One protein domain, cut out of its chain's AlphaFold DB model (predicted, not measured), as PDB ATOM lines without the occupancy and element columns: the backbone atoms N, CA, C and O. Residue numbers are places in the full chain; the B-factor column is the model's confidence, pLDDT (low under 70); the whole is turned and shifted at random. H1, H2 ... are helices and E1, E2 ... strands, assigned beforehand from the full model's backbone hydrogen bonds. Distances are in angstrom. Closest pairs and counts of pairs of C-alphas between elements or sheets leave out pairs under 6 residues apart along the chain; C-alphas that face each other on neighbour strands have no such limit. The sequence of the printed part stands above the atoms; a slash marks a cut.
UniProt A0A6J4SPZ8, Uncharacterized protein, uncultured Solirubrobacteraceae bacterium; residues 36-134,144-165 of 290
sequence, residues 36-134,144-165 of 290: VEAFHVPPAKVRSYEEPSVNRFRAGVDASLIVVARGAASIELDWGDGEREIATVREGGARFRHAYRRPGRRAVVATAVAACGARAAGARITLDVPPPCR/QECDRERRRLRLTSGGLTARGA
ATOM      1  N   VAL A  36      58.008   5.125 -42.173       89.06
ATOM      2  CA  VAL A  36      56.756   5.005 -41.412       89.06
ATOM      3  C   VAL A  36      56.923   3.891 -40.385       89.06
ATOM      4  O   VAL A  36      57.157   2.742 -40.749       89.06
ATOM      5  N   GLU A  37      56.799   4.227 -39.108       88.88
ATOM      6  CA  GLU A  37      57.069   3.294 -38.012       88.88
ATOM      7  C   GLU A  37      55.807   2.588 -37.535       88.88
ATOM      8  O   GLU A  37      55.812   1.384 -37.280       88.88
ATOM      9  N   ALA A  38      54.717   3.342 -37.386       86.62
ATOM     10  CA  ALA A  38      53.519   2.831 -36.749       86.62
ATOM     11  C   ALA A  38      52.249   3.551 -37.201       86.62
ATOM     12  O   ALA A  38      52.231   4.752 -37.483       86.62
ATOM     13  N   PHE A  39      51.158   2.788 -37.159       81.56
ATOM     14  CA  PHE A  39      49.796   3.291 -37.214       81.56
ATOM     15  C   PHE A  39      49.148   3.112 -35.852       81.56
ATOM     16  O   PHE A  39      48.978   1.987 -35.379       81.56
ATOM     17  N   HIS A  40      48.734   4.214 -35.243       85.69
ATOM     18  CA  HIS A  40      47.881   4.183 -34.071       85.69
ATOM     19  C   HIS A  40      46.461   4.562 -34.488       85.69
ATOM     20  O   HIS A  40      46.220   5.651 -35.010       85.69
ATOM     21  N   VAL A  41      45.515   3.649 -34.273       83.69
ATOM     22  CA  VAL A  41      44.104   3.843 -34.630       83.69
ATOM     23  C   VAL A  41      43.300   3.976 -33.340       83.69
ATOM     24  O   VAL A  41      43.024   2.963 -32.692       83.69
ATOM     25  N   PRO A  42      42.929   5.203 -32.930       77.69
ATOM     26  CA  PRO A  42      41.987   5.392 -31.840       77.69
ATOM     27  C   PRO A  42      40.659   4.689 -32.152       77.69
ATOM     28  O   PRO A  42      40.326   4.498 -33.326       77.69
ATOM     29  N   PRO A  43      39.855   4.347 -31.131       69.94
ATOM     30  CA  PRO A  43      38.514   3.829 -31.360       69.94
ATOM     31  C   PRO A  43      37.728   4.798 -32.250       69.94
ATOM     32  O   PRO A  43      37.616   5.992 -31.951       69.94
ATOM     33  N   ALA A  44      37.224   4.274 -33.367       69.12
ATOM     34  CA  ALA A  44      36.408   5.034 -34.298       69.12
ATOM     35  C   ALA A  44      35.121   5.511 -33.611       69.12
ATOM     36  O   ALA A  44      34.658   4.929 -32.624       69.12
ATOM     37  N   LYS A  45      34.539   6.592 -34.132       71.69
ATOM     38  CA  LYS A  45      33.256   7.116 -33.654       71.69
ATOM     39  C   LYS A  45      32.219   6.919 -34.753       71.69
ATOM     40  O   LYS A  45      32.434   7.320 -35.891       71.69
ATOM     41  N   VAL A  46      31.098   6.278 -34.428       64.88
ATOM     42  CA  VAL A  46      29.964   6.199 -35.357       64.88
ATOM     43  C   VAL A  46      29.218   7.523 -35.271       64.88
ATOM     44  O   VAL A  46      28.852   7.938 -34.170       64.88
ATOM     45  N   ARG A  47      28.985   8.173 -36.413       68.56
ATOM     46  CA  ARG A  47      28.077   9.316 -36.502       68.56
ATOM     47  C   ARG A  47      26.876   8.947 -37.359       68.56
ATOM     48  O   ARG A  47      27.003   8.489 -38.494       68.56
ATOM     49  N   SER A  48      25.697   9.177 -36.800       53.94
ATOM     50  CA  SER A  48      24.462   9.200 -37.570       53.94
ATOM     51  C   SER A  48      24.334  10.586 -38.189       53.94
ATOM     52  O   SER A  48      24.323  11.574 -37.459       53.94
ATOM     53  N   TYR A  49      24.258  10.662 -39.516       54.25
ATOM     54  CA  TYR A  49      23.926  11.899 -40.212       54.25
ATOM     55  C   TYR A  49      22.481  11.790 -40.705       54.25
ATOM     56  O   TYR A  49      22.112  10.832 -41.393       54.25
ATOM     57  N   GLU A  50      21.655  12.753 -40.312       50.53
ATOM     58  CA  GLU A  50      20.309  12.920 -40.849       50.53
ATOM     59  C   GLU A  50      20.436  13.718 -42.152       50.53
ATOM     60  O   GLU A  50      20.961  14.830 -42.151       50.53
ATOM     61  N   GLU A  51      20.063  13.118 -43.284       49.62
ATOM     62  CA  GLU A  51      20.065  13.801 -44.580       49.62
ATOM     63  C   GLU A  51      18.707  14.523 -44.702       49.62
ATOM     64  O   GLU A  51      17.684  13.860 -44.853       49.62
ATOM     65  N   PRO A  52      18.641  15.864 -44.594       46.41
ATOM     66  CA  PRO A  52      17.375  16.577 -44.379       46.41
ATOM     67  C   PRO A  52      16.409  16.533 -45.574       46.41
ATOM     68  O   PRO A  52      15.248  16.905 -45.441       46.41
ATOM     69  N   SER A  53      16.863  16.096 -46.752       51.88
ATOM     70  CA  SER A  53      16.077  16.115 -47.994       51.88
ATOM     71  C   SER A  53      15.362  14.799 -48.311       51.88
ATOM     72  O   SER A  53      14.506  14.752 -49.192       51.88
ATOM     73  N   VAL A  54      15.689  13.716 -47.610       47.88
ATOM     74  CA  VAL A  54      15.095  12.393 -47.816       47.88
ATOM     75  C   VAL A  54      15.139  11.725 -46.458       47.88
ATOM     76  O   VAL A  54      16.231  11.632 -45.927       47.88
ATOM     77  N   ASN A  55      14.020  11.246 -45.904       47.72
ATOM     78  CA  ASN A  55      13.966  10.451 -44.661       47.72
ATOM     79  C   ASN A  55      14.811   9.152 -44.766       47.72
ATOM     80  O   ASN A  55      14.295   8.036 -44.792       47.72
ATOM     81  N   ARG A  56      16.126   9.289 -44.902       50.44
ATOM     82  CA  ARG A  56      17.148   8.276 -45.101       50.44
ATOM     83  C   ARG A  56      18.318   8.700 -44.236       50.44
ATOM     84  O   ARG A  56      19.077   9.605 -44.563       50.44
ATOM     85  N   PHE A  57      18.476   7.997 -43.129       47.03
ATOM     86  CA  PHE A  57      19.681   8.090 -42.329       47.03
ATOM     87  C   PHE A  57      20.836   7.474 -43.120       47.03
ATOM     88  O   PHE A  57      20.801   6.286 -43.457       47.03
ATOM     89  N   ARG A  58      21.869   8.267 -43.416       55.78
ATOM     90  CA  ARG A  58      23.165   7.720 -43.824       55.78
ATOM     91  C   ARG A  58      24.022   7.629 -42.573       55.78
ATOM     92  O   ARG A  58      24.428   8.650 -42.024       55.78
ATOM     93  N   ALA A  59      24.302   6.415 -42.107       59.06
ATOM     94  CA  ALA A  59      25.344   6.273 -41.097       59.06
ATOM     95  C   ALA A  59      26.707   6.363 -41.793       59.06
ATOM     96  O   ALA A  59      26.954   5.666 -42.781       59.06
ATOM     97  N   GLY A  60      27.553   7.252 -41.282       72.69
ATOM     98  CA  GLY A  60      28.961   7.350 -41.637       72.69
ATOM     99  C   GLY A  60      29.821   6.872 -40.471       72.69
ATOM    100  O   GLY A  60      29.397   6.888 -39.310       72.69
ATOM    101  N   VAL A  61      31.038   6.434 -40.771       83.81
ATOM    102  CA  VAL A  61      32.022   6.087 -39.740       83.81
ATOM    103  C   VAL A  61      33.139   7.111 -39.777       83.81
ATOM    104  O   VAL A  61      33.815   7.236 -40.798       83.81
ATOM    105  N   ASP A  62      33.352   7.797 -38.655       87.62
ATOM    106  CA  ASP A  62      34.502   8.675 -38.486       87.62
ATOM    107  C   ASP A  62      35.706   7.821 -38.068       87.62
ATOM    108  O   ASP A  62      35.776   7.293 -36.949       87.62
ATOM    109  N   ALA A  63      36.673   7.697 -38.968       89.25
ATOM    110  CA  ALA A  63      37.985   7.149 -38.687       89.25
ATOM    111  C   ALA A  63      38.907   8.252 -38.155       89.25
ATOM    112  O   ALA A  63      38.880   9.400 -38.595       89.25
ATOM    113  N   SER A  64      39.749   7.900 -37.192       92.00
ATOM    114  CA  SER A  64      40.879   8.725 -36.771       92.00
ATOM    115  C   SER A  64      42.138   7.889 -36.891       92.00
ATOM    116  O   SER A  64      42.117   6.703 -36.570       92.00
ATOM    117  N   LEU A  65      43.225   8.504 -37.339       92.50
ATOM    118  CA  LEU A  65      44.510   7.838 -37.489       92.50
ATOM    119  C   LEU A  65      45.612   8.743 -36.960       92.50
ATOM    120  O   LEU A  65      45.578   9.952 -37.175       92.50
ATOM    121  N   ILE A  66      46.578   8.164 -36.263       93.56
ATOM    122  CA  ILE A  66      47.854   8.802 -35.969       93.56
ATOM    123  C   ILE A  66      48.921   7.971 -36.674       93.56
ATOM    124  O   ILE A  66      49.008   6.761 -36.461       93.56
ATOM    125  N   VAL A  67      49.699   8.618 -37.535       94.00
ATOM    126  CA  VAL A  67      50.797   7.991 -38.273       94.00
ATOM    127  C   VAL A  67      52.101   8.543 -37.723       94.00
ATOM    128  O   VAL A  67      52.293   9.758 -37.708       94.00
ATOM    129  N   VAL A  68      52.972   7.654 -37.253       95.06
ATOM    130  CA  VAL A  68      54.304   7.999 -36.740       95.06
ATOM    131  C   VAL A  68      55.316   7.713 -37.841       95.06
ATOM    132  O   VAL A  68      55.349   6.598 -38.372       95.06
ATOM    133  N   ALA A  69      56.109   8.717 -38.210       94.31
ATOM    134  CA  ALA A  69      57.113   8.589 -39.260       94.31
ATOM    135  C   ALA A  69      58.382   9.373 -38.912       94.31
ATOM    136  O   ALA A  69      58.343  10.586 -38.695       94.31
ATOM    137  N   ARG A  70      59.520   8.680 -38.890       94.50
ATOM    138  CA  ARG A  70      60.830   9.262 -38.585       94.50
ATOM    139  C   ARG A  70      61.439   9.887 -39.836       94.50
ATOM    140  O   ARG A  70      61.346   9.320 -40.923       94.50
ATOM    141  N   GLY A  71      62.049  11.064 -39.682       94.00
ATOM    142  CA  GLY A  71      62.681  11.807 -40.783       94.00
ATOM    143  C   GLY A  71      61.695  12.434 -41.777       94.00
ATOM    144  O   GLY A  71      62.103  13.045 -42.761       94.00
ATOM    145  N   ALA A  72      60.390  12.298 -41.533       96.94
ATOM    146  CA  ALA A  72      59.348  12.839 -42.388       96.94
ATOM    147  C   ALA A  72      59.053  14.303 -42.033       96.94
ATOM    148  O   ALA A  72      58.865  14.642 -40.867       96.94
ATOM    149  N   ALA A  73      58.957  15.161 -43.046       97.31
ATOM    150  CA  ALA A  73      58.426  16.515 -42.915       97.31
ATOM    151  C   ALA A  73      56.900  16.536 -43.100       97.31
ATOM    152  O   ALA A  73      56.195  17.322 -42.467       97.31
ATOM    153  N   SER A  74      56.371  15.651 -43.946       97.88
ATOM    154  CA  SER A  74      54.932  15.487 -44.158       97.88
ATOM    155  C   SER A  74      54.553  14.029 -44.402       97.88
ATOM    156  O   SER A  74      55.402  13.187 -44.703       97.88
ATOM    157  N   ILE A  75      53.269  13.732 -44.230       97.88
ATOM    158  CA  ILE A  75      52.663  12.435 -44.509       97.88
ATOM    159  C   ILE A  75      51.495  12.668 -45.463       97.88
ATOM    160  O   ILE A  75      50.589  13.443 -45.157       97.88
ATOM    161  N   GLU A  76      51.526  11.982 -46.601       98.00
ATOM    162  CA  GLU A  76      50.423  11.879 -47.555       98.00
ATOM    163  C   GLU A  76      49.629  10.599 -47.233       98.00
ATOM    164  O   GLU A  76      50.198   9.506 -47.193       98.00
ATOM    165  N   LEU A  77      48.328  10.719 -46.980       97.75
ATOM    166  CA  LEU A  77      47.436   9.621 -46.615       97.75
ATOM    167  C   LEU A  77      46.369   9.424 -47.698       97.75
ATOM    168  O   LEU A  77      45.638  10.352 -48.023       97.75
ATOM    169  N   ASP A  78      46.259   8.209 -48.229       97.62
ATOM    170  CA  ASP A  78      45.178   7.773 -49.120       97.62
ATOM    171  C   ASP A  78      44.209   6.890 -48.330       97.62
ATOM    172  O   ASP A  78      44.612   5.861 -47.778       97.62
ATOM    173  N   TRP A  79      42.938   7.289 -48.251       96.81
ATOM    174  CA  TRP A  79      41.915   6.591 -47.467       96.81
ATOM    175  C   TRP A  79      41.321   5.363 -48.177       96.81
ATOM    176  O   TRP A  79      40.552   4.604 -47.584       96.81
ATOM    177  N   GLY A  80      41.678   5.111 -49.439       96.38
ATOM    178  CA  GLY A  80      41.197   3.948 -50.189       96.38
ATOM    179  C   GLY A  80      39.733   4.046 -50.642       96.38
ATOM    180  O   GLY A  80      39.129   3.040 -51.027       96.38
ATOM    181  N   ASP A  81      39.140   5.238 -50.590       95.75
ATOM    182  CA  ASP A  81      37.850   5.581 -51.202       95.75
ATOM    183  C   ASP A  81      37.959   6.693 -52.261       95.75
ATOM    184  O   ASP A  81      36.941   7.149 -52.781       95.75
ATOM    185  N   GLY A  82      39.191   7.057 -52.628       96.94
ATOM    186  CA  GLY A  82      39.510   8.109 -53.591       96.94
ATOM    187  C   GLY A  82      39.865   9.445 -52.942       96.94
ATOM    188  O   GLY A  82      40.386  10.315 -53.636       96.94
ATOM    189  N   GLU A  83      39.635   9.607 -51.635       97.38
ATOM    190  CA  GLU A  83      40.042  10.805 -50.901       97.38
ATOM    191  C   GLU A  83      41.476  10.684 -50.365       97.38
ATOM    192  O   GLU A  83      41.944   9.611 -49.967       97.38
ATOM    193  N   ARG A  84      42.186  11.818 -50.373       97.88
ATOM    194  CA  ARG A  84      43.571  11.940 -49.912       97.88
ATOM    195  C   ARG A  84      43.730  13.152 -49.011       97.88
ATOM    196  O   ARG A  84      43.147  14.201 -49.271       97.88
ATOM    197  N   GLU A  85      44.582  13.017 -48.008       98.00
ATOM    198  CA  GLU A  85      44.939  14.079 -47.073       98.00
ATOM    199  C   GLU A  85      46.455  14.203 -46.959       98.00
ATOM    200  O   GLU A  85      47.189  13.231 -47.117       98.00
ATOM    201  N   ILE A  86      46.938  15.405 -46.659       97.75
ATOM    202  CA  ILE A  86      48.354  15.655 -46.393       97.75
ATOM    203  C   ILE A  86      48.448  16.404 -45.073       97.75
ATOM    204  O   ILE A  86      47.721  17.374 -44.853       97.75
ATOM    205  N   ALA A  87      49.352  15.971 -44.202       97.62
ATOM    206  CA  ALA A  87      49.619  16.651 -42.945       97.62
ATOM    207  C   ALA A  87      51.122  16.790 -42.700       97.62
ATOM    208  O   ALA A  87      51.903  15.870 -42.949       97.62
ATOM    209  N   THR A  88      51.527  17.946 -42.180       97.75
ATOM    210  CA  THR A  88      52.886  18.164 -41.675       97.75
ATOM    211  C   THR A  88      53.093  17.351 -40.401       97.75
ATOM    212  O   THR A  88      52.222  17.323 -39.527       97.75
ATOM    213  N   VAL A  89      54.253  16.713 -40.284       96.19
ATOM    214  CA  VAL A  89      54.620  15.947 -39.090       96.19
ATOM    215  C   VAL A  89      54.973  16.908 -37.957       96.19
ATOM    216  O   VAL A  89      55.754  17.841 -38.136       96.19
ATOM    217  N   ARG A  90      54.390  16.684 -36.779       93.75
ATOM    218  CA  ARG A  90      54.695  17.396 -35.533       93.75
ATOM    219  C   ARG A  90      54.911  16.371 -34.430       93.75
ATOM    220  O   ARG A  90      54.192  15.381 -34.372       93.75
ATOM    221  N   GLU A  91      55.913  16.588 -33.580       91.69
ATOM    222  CA  GLU A  91      56.209  15.681 -32.452       91.69
ATOM    223  C   GLU A  91      56.387  14.206 -32.891       91.69
ATOM    224  O   GLU A  91      56.003  13.277 -32.190       91.69
ATOM    225  N   GLY A  92      56.943  13.983 -34.091       88.38
ATOM    226  CA  GLY A  92      57.195  12.644 -34.644       88.38
ATOM    227  C   GLY A  92      56.000  11.960 -35.327       88.38
ATOM    228  O   GLY A  92      56.157  10.857 -35.849       88.38
ATOM    229  N   GLY A  93      54.820  12.591 -35.389       93.44
ATOM    230  CA  GLY A  93      53.672  12.027 -36.103       93.44
ATOM    231  C   GLY A  93      52.711  13.051 -36.702       93.44
ATOM    232  O   GLY A  93      52.883  14.261 -36.593       93.44
ATOM    233  N   ALA A  94      51.671  12.557 -37.366       96.50
ATOM    234  CA  ALA A  94      50.563  13.373 -37.845       96.50
ATOM    235  C   ALA A  94      49.226  12.693 -37.557       96.50
ATOM    236  O   ALA A  94      49.117  11.465 -37.554       96.50
ATOM    237  N   ARG A  95      48.198  13.507 -37.302       95.44
ATOM    238  CA  ARG A  95      46.846  13.045 -36.991       95.44
ATOM    239  C   ARG A  95      45.901  13.365 -38.140       95.44
ATOM    240  O   ARG A  95      45.821  14.511 -38.563       95.44
ATOM    241  N   PHE A  96      45.124  12.369 -38.537       96.38
ATOM    242  CA  PHE A  96      44.159  12.432 -39.626       96.38
ATOM    243  C   PHE A  96      42.761  12.058 -39.134       96.38
ATOM    244  O   PHE A  96      42.612  11.314 -38.150       96.38
ATOM    245  N   ARG A  97      41.728  12.580 -39.801       94.88
ATOM    246  CA  ARG A  97      40.323  12.262 -39.520       94.88
ATOM    247  C   ARG A  97      39.535  12.214 -40.816       94.88
ATOM    248  O   ARG A  97      39.536  13.196 -41.537       94.88
ATOM    249  N   HIS A  98      38.785  11.139 -41.018       95.31
ATOM    250  CA  HIS A  98      38.010  10.941 -42.240       95.31
ATOM    251  C   HIS A  98      36.661  10.304 -41.974       95.31
ATOM    252  O   HIS A  98      36.529   9.494 -41.057       95.31
ATOM    253  N   ALA A  99      35.664  10.660 -42.777       92.62
ATOM    254  CA  ALA A  99      34.301  10.166 -42.652       92.62
ATOM    255  C   ALA A  99      33.942   9.277 -43.849       92.62
ATOM    256  O   ALA A  99      33.615   9.757 -44.936       92.62
ATOM    257  N   TYR A 100      33.919   7.961 -43.636       91.81
ATOM    258  CA  TYR A 100      33.525   7.025 -44.685       91.81
ATOM    259  C   TYR A 100      32.016   7.056 -44.911       91.81
ATOM    260  O   TYR A 100      31.225   6.761 -44.012       91.81
ATOM    261  N   ARG A 101      31.616   7.340 -46.155       88.19
ATOM    262  CA  ARG A 101      30.201   7.391 -46.571       88.19
ATOM    263  C   ARG A 101      29.617   6.035 -46.958       88.19
ATOM    264  O   ARG A 101      28.402   5.910 -47.104       88.19
ATOM    265  N   ARG A 102      30.469   5.042 -47.223       88.06
ATOM    266  CA  ARG A 102      30.065   3.710 -47.684       88.06
ATOM    267  C   ARG A 102      30.781   2.633 -46.879       88.06
ATOM    268  O   ARG A 102      32.009   2.716 -46.761       88.06
ATOM    269  N   PRO A 103      30.059   1.600 -46.418       89.38
ATOM    270  CA  PRO A 103      30.689   0.474 -45.752       89.38
ATOM    271  C   PRO A 103      31.591  -0.318 -46.697       89.38
ATOM    272  O   PRO A 103      31.542  -0.151 -47.920       89.38
ATOM    273  N   GLY A 104      32.408  -1.182 -46.110       92.31
ATOM    274  CA  GLY A 104      33.320  -2.071 -46.809       92.31
ATOM    275  C   GLY A 104      34.762  -1.958 -46.330       92.31
ATOM    276  O   GLY A 104      35.133  -1.092 -45.536       92.31
ATOM    277  N   ARG A 105      35.589  -2.859 -46.853       93.75
ATOM    278  CA  ARG A 105      37.016  -2.938 -46.553       93.75
ATOM    279  C   ARG A 105      37.791  -1.876 -47.340       93.75
ATOM    280  O   ARG A 105      37.654  -1.793 -48.558       93.75
ATOM    281  N   ARG A 106      38.614  -1.087 -46.651       95.69
ATOM    282  CA  ARG A 106      39.408   0.022 -47.204       95.69
ATOM    283  C   ARG A 106      40.889  -0.230 -46.972       95.69
ATOM    284  O   ARG A 106      41.285  -0.619 -45.875       95.69
ATOM    285  N   ALA A 107      41.699  -0.025 -48.005       96.00
ATOM    286  CA  ALA A 107      43.150  -0.083 -47.899       96.00
ATOM    287  C   ALA A 107      43.676   1.341 -47.734       96.00
ATOM    288  O   ALA A 107      43.755   2.075 -48.714       96.00
ATOM    289  N   VAL A 108      44.022   1.712 -46.503       96.38
ATOM    290  CA  VAL A 108      44.587   3.026 -46.197       96.38
ATOM    291  C   VAL A 108      46.098   2.955 -46.384       96.38
ATOM    292  O   VAL A 108      46.736   2.033 -45.866       96.38
ATOM    293  N   VAL A 109      46.665   3.894 -47.137       96.69
ATOM    294  CA  VAL A 109      48.100   3.940 -47.453       96.69
ATOM    295  C   VAL A 109      48.684   5.263 -46.984       96.69
ATOM    296  O   VAL A 109      48.194   6.315 -47.379       96.69
ATOM    297  N   ALA A 110      49.734   5.217 -46.166       96.81
ATOM    298  CA  ALA A 110      50.478   6.401 -45.746       96.81
ATOM    299  C   ALA A 110      51.861   6.432 -46.395       96.81
ATOM    300  O   ALA A 110      52.615   5.462 -46.300       96.81
ATOM    301  N   THR A 111      52.205   7.565 -46.996       97.06
ATOM    302  CA  THR A 111      53.502   7.829 -47.621       97.06
ATOM    303  C   THR A 111      54.181   8.964 -46.871       97.06
ATOM    304  O   THR A 111      53.671  10.082 -46.829       97.06
ATOM    305  N   ALA A 112      55.326   8.684 -46.255       96.75
ATOM    306  CA  ALA A 112      56.128   9.707 -45.594       96.75
ATOM    307  C   ALA A 112      57.020  10.438 -46.607       96.75
ATOM    308  O   ALA A 112      57.618   9.804 -47.479       96.75
ATOM    309  N   VAL A 113      57.132  11.759 -46.469       97.19
ATOM    310  CA  VAL A 113      57.929  12.629 -47.343       97.19
ATOM    311  C   VAL A 113      58.876  13.470 -46.489       97.19
ATOM    312  O   VAL A 113      58.431  14.203 -45.603       97.19
ATOM    313  N   ALA A 114      60.182  13.359 -46.726       96.56
ATOM    314  CA  ALA A 114      61.213  14.146 -46.054       96.56
ATOM    315  C   ALA A 114      61.236  15.592 -46.574       96.56
ATOM    316  O   ALA A 114      60.722  15.884 -47.652       96.56
ATOM    317  N   ALA A 115      61.874  16.504 -45.836       95.31
ATOM    318  CA  ALA A 115      61.952  17.924 -46.208       95.31
ATOM    319  C   ALA A 115      62.625  18.158 -47.576       95.31
ATOM    320  O   ALA A 115      62.281  19.095 -48.288       95.31
ATOM    321  N   CYS A 116      63.549  17.278 -47.958       93.88
ATOM    322  CA  CYS A 116      64.236  17.296 -49.250       93.88
ATOM    323  C   CYS A 116      63.404  16.710 -50.413       93.88
ATOM    324  O   CYS A 116      63.884  16.667 -51.541       93.88
ATOM    325  N   GLY A 117      62.207  16.175 -50.140       94.69
ATOM    326  CA  GLY A 117      61.348  15.509 -51.125       94.69
ATOM    327  C   GLY A 117      61.533  13.991 -51.261       94.69
ATOM    328  O   GLY A 117      60.767  13.364 -51.994       94.69
ATOM    329  N   ALA A 118      62.491  13.370 -50.558       94.19
ATOM    330  CA  ALA A 118      62.630  11.911 -50.536       94.19
ATOM    331  C   ALA A 118      61.369  11.251 -49.950       94.19
ATOM    332  O   ALA A 118      60.816  11.723 -48.954       94.19
ATOM    333  N   ARG A 119      60.911  10.156 -50.567       96.25
ATOM    334  CA  ARG A 119      59.665   9.466 -50.203       96.25
ATOM    335  C   ARG A 119      59.933   8.063 -49.671       96.25
ATOM    336  O   ARG A 119      60.742   7.329 -50.235       96.25
ATOM    337  N   ALA A 120      59.214   7.685 -48.619       92.06
ATOM    338  CA  ALA A 120      59.159   6.311 -48.134       92.06
ATOM    339  C   ALA A 120      58.280   5.439 -49.038       92.06
ATOM    340  O   ALA A 120      57.365   5.934 -49.700       92.06
ATOM    341  N   ALA A 121      58.476   4.121 -48.980       86.88
ATOM    342  CA  ALA A 121      57.460   3.191 -49.460       86.88
ATOM    343  C   ALA A 121      56.164   3.354 -48.640       86.88
ATOM    344  O   ALA A 121      56.205   3.516 -47.419       86.88
ATOM    345  N   GLY A 122      55.015   3.305 -49.317       85.81
ATOM    346  CA  GLY A 122      53.713   3.471 -48.675       85.81
ATOM    347  C   GLY A 122      53.410   2.333 -47.701       85.81
ATOM    348  O   GLY A 122      53.304   1.173 -48.106       85.81
ATOM    349  N   ALA A 123      53.229   2.653 -46.422       90.06
ATOM    350  CA  ALA A 123      52.795   1.685 -45.426       90.06
ATOM    351  C   ALA A 123      51.270   1.515 -45.513       90.06
ATOM    352  O   ALA A 123      50.536   2.497 -45.636       90.06
ATOM    353  N   ARG A 124      50.780   0.269 -45.480       93.62
ATOM    354  CA  ARG A 124      49.366  -0.051 -45.735       93.62
ATOM    355  C   ARG A 124      48.704  -0.702 -44.527       93.62
ATOM    356  O   ARG A 124      49.195  -1.706 -44.013       93.62
ATOM    357  N   ILE A 125      47.529  -0.197 -44.158       92.19
ATOM    358  CA  ILE A 125      46.616  -0.842 -43.207       92.19
ATOM    359  C   ILE A 125      45.280  -1.137 -43.873       92.19
ATOM    360  O   ILE A 125      44.852  -0.449 -44.799       92.19
ATOM    361  N   THR A 126      44.603  -2.173 -43.389       91.38
ATOM    362  CA  THR A 126      43.236  -2.477 -43.817       91.38
ATOM    363  C   THR A 126      42.249  -2.063 -42.737       91.38
ATOM    364  O   THR A 126      42.371  -2.512 -41.597       91.38
ATOM    365  N   LEU A 127      41.273  -1.236 -43.107       91.06
ATOM    366  CA  LEU A 127      40.170  -0.802 -42.259       91.06
ATOM    367  C   LEU A 127      38.876  -1.485 -42.711       91.06
ATOM    368  O   LEU A 127      38.565  -1.497 -43.899       91.06
ATOM    369  N   ASP A 128      38.118  -2.046 -41.776       88.75
ATOM    370  CA  ASP A 128      36.803  -2.631 -42.051       88.75
ATOM    371  C   ASP A 128      35.704  -1.664 -41.599       88.75
ATOM    372  O   ASP A 128      35.538  -1.430 -40.399       88.75
ATOM    373  N   VAL A 129      35.009  -1.040 -42.554       87.94
ATOM    374  CA  VAL A 129      33.950  -0.066 -42.274       87.94
ATOM    375  C   VAL A 129      32.608  -0.803 -42.220       87.94
ATOM    376  O   VAL A 129      32.124  -1.241 -43.271       87.94
ATOM    377  N   PRO A 130      31.976  -0.941 -41.040       82.31
ATOM    378  CA  PRO A 130      30.741  -1.704 -40.907       82.31
ATOM    379  C   PRO A 130      29.570  -1.038 -41.652       82.31
ATOM    380  O   PRO A 130      29.537   0.192 -41.775       82.31
ATOM    381  N   PRO A 131      28.587  -1.823 -42.136       79.88
ATOM    382  CA  PRO A 131      27.347  -1.283 -42.681       79.88
ATOM    383  C   PRO A 131      26.615  -0.408 -41.656       79.88
ATOM    384  O   PRO A 131      26.660  -0.694 -40.457       79.88
ATOM    385  N   PRO A 132      25.910   0.648 -42.108       70.88
ATOM    386  CA  PRO A 132      25.061   1.428 -41.224       70.88
ATOM    387  C   PRO A 132      24.014   0.505 -40.590       70.88
ATOM    388  O   PRO A 132      23.320  -0.228 -41.298       70.88
ATOM    389  N   CYS A 133      23.880   0.552 -39.263       61.69
ATOM    390  CA  CYS A 133      22.791  -0.117 -38.560       61.69
ATOM    391  C   CYS A 133      21.458   0.397 -39.122       61.69
ATOM    392  O   CYS A 133      21.105   1.560 -38.920       61.69
ATOM    393  N   ARG A 134      20.713  -0.449 -39.845       53.72
ATOM    394  CA  ARG A 134      19.342  -0.115 -40.240       53.72
ATOM    395  C   ARG A 134      18.471  -0.208 -38.996       53.72
ATOM    396  O   ARG A 134      18.116  -1.299 -38.567       53.72
ATOM    397  N   GLN A 144      19.183  -6.869 -29.757       44.53
ATOM    398  CA  GLN A 144      20.342  -7.778 -29.708       44.53
ATOM    399  C   GLN A 144      21.199  -7.840 -30.976       44.53
ATOM    400  O   GLN A 144      22.380  -8.181 -30.897       44.53
ATOM    401  N   GLU A 145      20.660  -7.486 -32.141       42.88
ATOM    402  CA  GLU A 145      21.359  -7.737 -33.410       42.88
ATOM    403  C   GLU A 145      22.354  -6.620 -33.773       42.88
ATOM    404  O   GLU A 145      23.463  -6.894 -34.235       42.88
ATOM    405  N   CYS A 146      22.045  -5.363 -33.429       46.41
ATOM    406  CA  CYS A 146      22.986  -4.247 -33.599       46.41
ATOM    407  C   CYS A 146      24.203  -4.330 -32.660       46.41
ATOM    408  O   CYS A 146      25.307  -3.957 -33.054       46.41
ATOM    409  N   ASP A 147      24.052  -4.853 -31.441       48.19
ATOM    410  CA  ASP A 147      25.140  -4.900 -30.452       48.19
ATOM    411  C   ASP A 147      26.159  -6.024 -30.690       48.19
ATOM    412  O   ASP A 147      27.266  -5.995 -30.132       48.19
ATOM    413  N   ARG A 148      25.817  -7.008 -31.532       46.41
ATOM    414  CA  ARG A 148      26.717  -8.106 -31.911       46.41
ATOM    415  C   ARG A 148      27.661  -7.702 -33.050       46.41
ATOM    416  O   ARG A 148      28.851  -8.013 -32.980       46.41
ATOM    417  N   GLU A 149      27.158  -6.946 -34.026       47.62
ATOM    418  CA  GLU A 149      27.916  -6.406 -35.172       47.62
ATOM    419  C   GLU A 149      28.787  -5.190 -34.787       47.62
ATOM    420  O   GLU A 149      29.908  -5.037 -35.272       47.62
ATOM    421  N   ARG A 150      28.350  -4.369 -33.818       50.44
ATOM    422  CA  ARG A 150      29.065  -3.163 -33.340       50.44
ATOM    423  C   ARG A 150      30.458  -3.397 -32.739       50.44
ATOM    424  O   ARG A 150      31.174  -2.435 -32.485       50.44
ATOM    425  N   ARG A 151      30.876  -4.639 -32.472       44.00
ATOM    426  CA  ARG A 151      32.102  -4.932 -31.696       44.00
ATOM    427  C   ARG A 151      33.352  -5.222 -32.526       44.00
ATOM    428  O   ARG A 151      34.346  -5.662 -31.950       44.00
ATOM    429  N   ARG A 152      33.348  -5.043 -33.851       45.81
ATOM    430  CA  ARG A 152      34.469  -5.517 -34.685       45.81
ATOM    431  C   ARG A 152      34.916  -4.499 -35.729       45.81
ATOM    432  O   ARG A 152      34.527  -4.580 -36.881       45.81
ATOM    433  N   LEU A 153      35.826  -3.606 -35.338       47.25
ATOM    434  CA  LEU A 153      36.792  -3.049 -36.287       47.25
ATOM    435  C   LEU A 153      38.000  -3.988 -36.301       47.25
ATOM    436  O   LEU A 153      38.667  -4.164 -35.277       47.25
ATOM    437  N   ARG A 154      38.252  -4.645 -37.436       54.03
ATOM    438  CA  ARG A 154      39.466  -5.443 -37.629       54.03
ATOM    439  C   ARG A 154      40.485  -4.602 -38.371       54.03
ATOM    440  O   ARG A 154      40.299  -4.296 -39.544       54.03
ATOM    441  N   LEU A 155      41.562  -4.273 -37.674       47.03
ATOM    442  CA  LEU A 155      42.755  -3.713 -38.280       47.03
ATOM    443  C   LEU A 155      43.722  -4.848 -38.557       47.03
ATOM    444  O   LEU A 155      44.060  -5.620 -37.660       47.03
ATOM    445  N   THR A 156      44.159  -4.942 -39.805       48.16
ATOM    446  CA  THR A 156      45.248  -5.834 -40.191       48.16
ATOM    447  C   THR A 156      46.364  -4.969 -40.750       48.16
ATOM    448  O   THR A 156      46.168  -4.279 -41.753       48.16
ATOM    449  N   SER A 157      47.511  -4.977 -40.072       43.53
ATOM    450  CA  SER A 157      48.735  -4.292 -40.492       43.53
ATOM    451  C   SER A 157      49.859  -5.317 -40.512       43.53
ATOM    452  O   SER A 157      50.127  -5.928 -39.482       43.53
ATOM    453  N   GLY A 158      50.461  -5.574 -41.677       40.22
ATOM    454  CA  GLY A 158      51.612  -6.485 -41.786       40.22
ATOM    455  C   GLY A 158      51.414  -7.879 -41.163       40.22
ATOM    456  O   GLY A 158      52.363  -8.448 -40.642       40.22
ATOM    457  N   GLY A 159      50.186  -8.415 -41.144       30.28
ATOM    458  CA  GLY A 159      49.863  -9.704 -40.506       30.28
ATOM    459  C   GLY A 159      49.533  -9.643 -39.005       30.28
ATOM    460  O   GLY A 159      48.993 -10.606 -38.464       30.28
ATOM    461  N   LEU A 160      49.742  -8.507 -38.335       26.25
ATOM    462  CA  LEU A 160      49.303  -8.275 -36.958       26.25
ATOM    463  C   LEU A 160      47.844  -7.798 -36.947       26.25
ATOM    464  O   LEU A 160      47.467  -6.849 -37.643       26.25
ATOM    465  N   THR A 161      47.004  -8.477 -36.162       29.83
ATOM    466  CA  THR A 161      45.588  -8.120 -35.993       29.83
ATOM    467  C   THR A 161      45.406  -7.360 -34.685       29.83
ATOM    468  O   THR A 161      45.408  -7.964 -33.615       29.83
ATOM    469  N   ALA A 162      45.208  -6.045 -34.759       34.56
ATOM    470  CA  ALA A 162      44.822  -5.249 -33.597       34.56
ATOM    471  C   ALA A 162      43.290  -5.249 -33.459       34.56
ATOM    472  O   ALA A 162      42.563  -5.007 -34.428       34.56
ATOM    473  N   ARG A 163      42.786  -5.542 -32.252       32.66
ATOM    474  CA  ARG A 163      41.354  -5.464 -31.921       32.66
ATOM    475  C   ARG A 163      41.086  -4.150 -31.192       32.66
ATOM    476  O   ARG A 163      41.468  -4.004 -30.037       32.66
ATOM    477  N   GLY A 164      40.414  -3.213 -31.857       35.72
ATOM    478  CA  GLY A 164      39.841  -2.038 -31.203       35.72
ATOM    479  C   GLY A 164      38.442  -2.360 -30.684       35.72
ATOM    480  O   GLY A 164      37.599  -2.835 -31.446       35.72
ATOM    481  N   ALA A 165      38.185  -2.129 -29.395       30.23
ATOM    482  CA  ALA A 165      36.838  -2.199 -28.842       30.23
ATOM    483  C   ALA A 165      36.137  -0.849 -29.034       30.23
ATOM    484  O   ALA A 165      36.668   0.200 -28.666       30.23
TER     485      ALA A 165
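What this domain is: This is residues 36 to 134 and 144 to 165 of the 290 residues of an uncharacterized protein of uncultured Solirubrobacteraceae bacterium (UniProt A0A6J4SPZ8). Two strongly twisted sheets form a sandwich: E5, E4, E7 and E8 of a six-stranded sheet lie face to face with E1, E3 and E6 of a four-stranded one, and the hairpin E9-E10 adds to the six-stranded sheet beyond E8. The long strand E3 spans the four-stranded sheet; its first part and E2 form a hairpin reaching past the sandwich at one end, while the small helix H1 is on neither sheet. The printed part has 121 residues with ten named strands and one named helix, in the order E1 to E8, H1, E9, E10. The larger sheet runs E5 E4 E7 E8 E9 E10, all antiparallel; the other is branched and antiparallel, and the class is mostly strand. The whole is compact, with a radius of gyration of the C-alphas of 15.8 A and spans of 51 by 34 by 22 A.

Where its parts are: The larger sheet holds E5, residues 84 to 88; E4, residues 74 to 78; E7, residues 104 to 113, 28.7 A long; E8, residues 123 to 129, 19.2 A; E9, residues 153 to 157; and E10, residues 160 to 164, ending at C-alpha 164 (39.841, -2.038, -31.203). The other holds E1, residues 36 to 40, beginning at C-alpha 36 (56.756, 5.005, -41.412); E2, residues 45 to 51, 18.4 A; E3, residues 56 to 70, 44.2 A; and E6, residues 93 to 100, 22.5 A. H1 is residues 145 to 149, 6.9 A.

How they stand to each other: E5 and E10 are the edge strands of the larger sheet. In the hairpin E4 and E5, N 75 and O 87 are 2.8 A apart; between E4 and E7, N 76 and O 111 are 2.9 A apart. In the hairpin E7 and E8, N 106 and O 127 are 2.8 A apart. E8 and E9 have one pair within hydrogen-bond range, N 126 and O 156 at 3.1 A; in the hairpin E9 and E10, N 160 and O 157 are 2.8 A apart. In the branched sheet, E1 and E2 lie on one side of E3 and E6 on the other side. Within hydrogen-bond range are N 40 and O 66 between E1 and E3, at 2.8 A, N 60 and O 47 in the hairpin E2 and E3, at 3.1 A, and N 63 and O 98 between E3 and E6, at 2.8 A. Between the sheets, the closest C-alphas of E5 and E6 are those of Ala 87 and Ala 94, 6.1 A apart. In H1, 0 of 1 O i to N i+4 pairs and 0 of 2 O i to N i+3 pairs are within range.

The domain as a whole: The C-alphas farthest apart, of Cys 116 and Gln 144, are 54.2 A apart. Residues 135 to 143 are not printed; C-alphas 134 and 144 are 13.1 A apart across the cut. Of the links printed whole, none is long. Mean pLDDT of the printed part is 77.5; residues 43 to 44, 46 to 59, 133 to 134 and 144 to 165 are under 70.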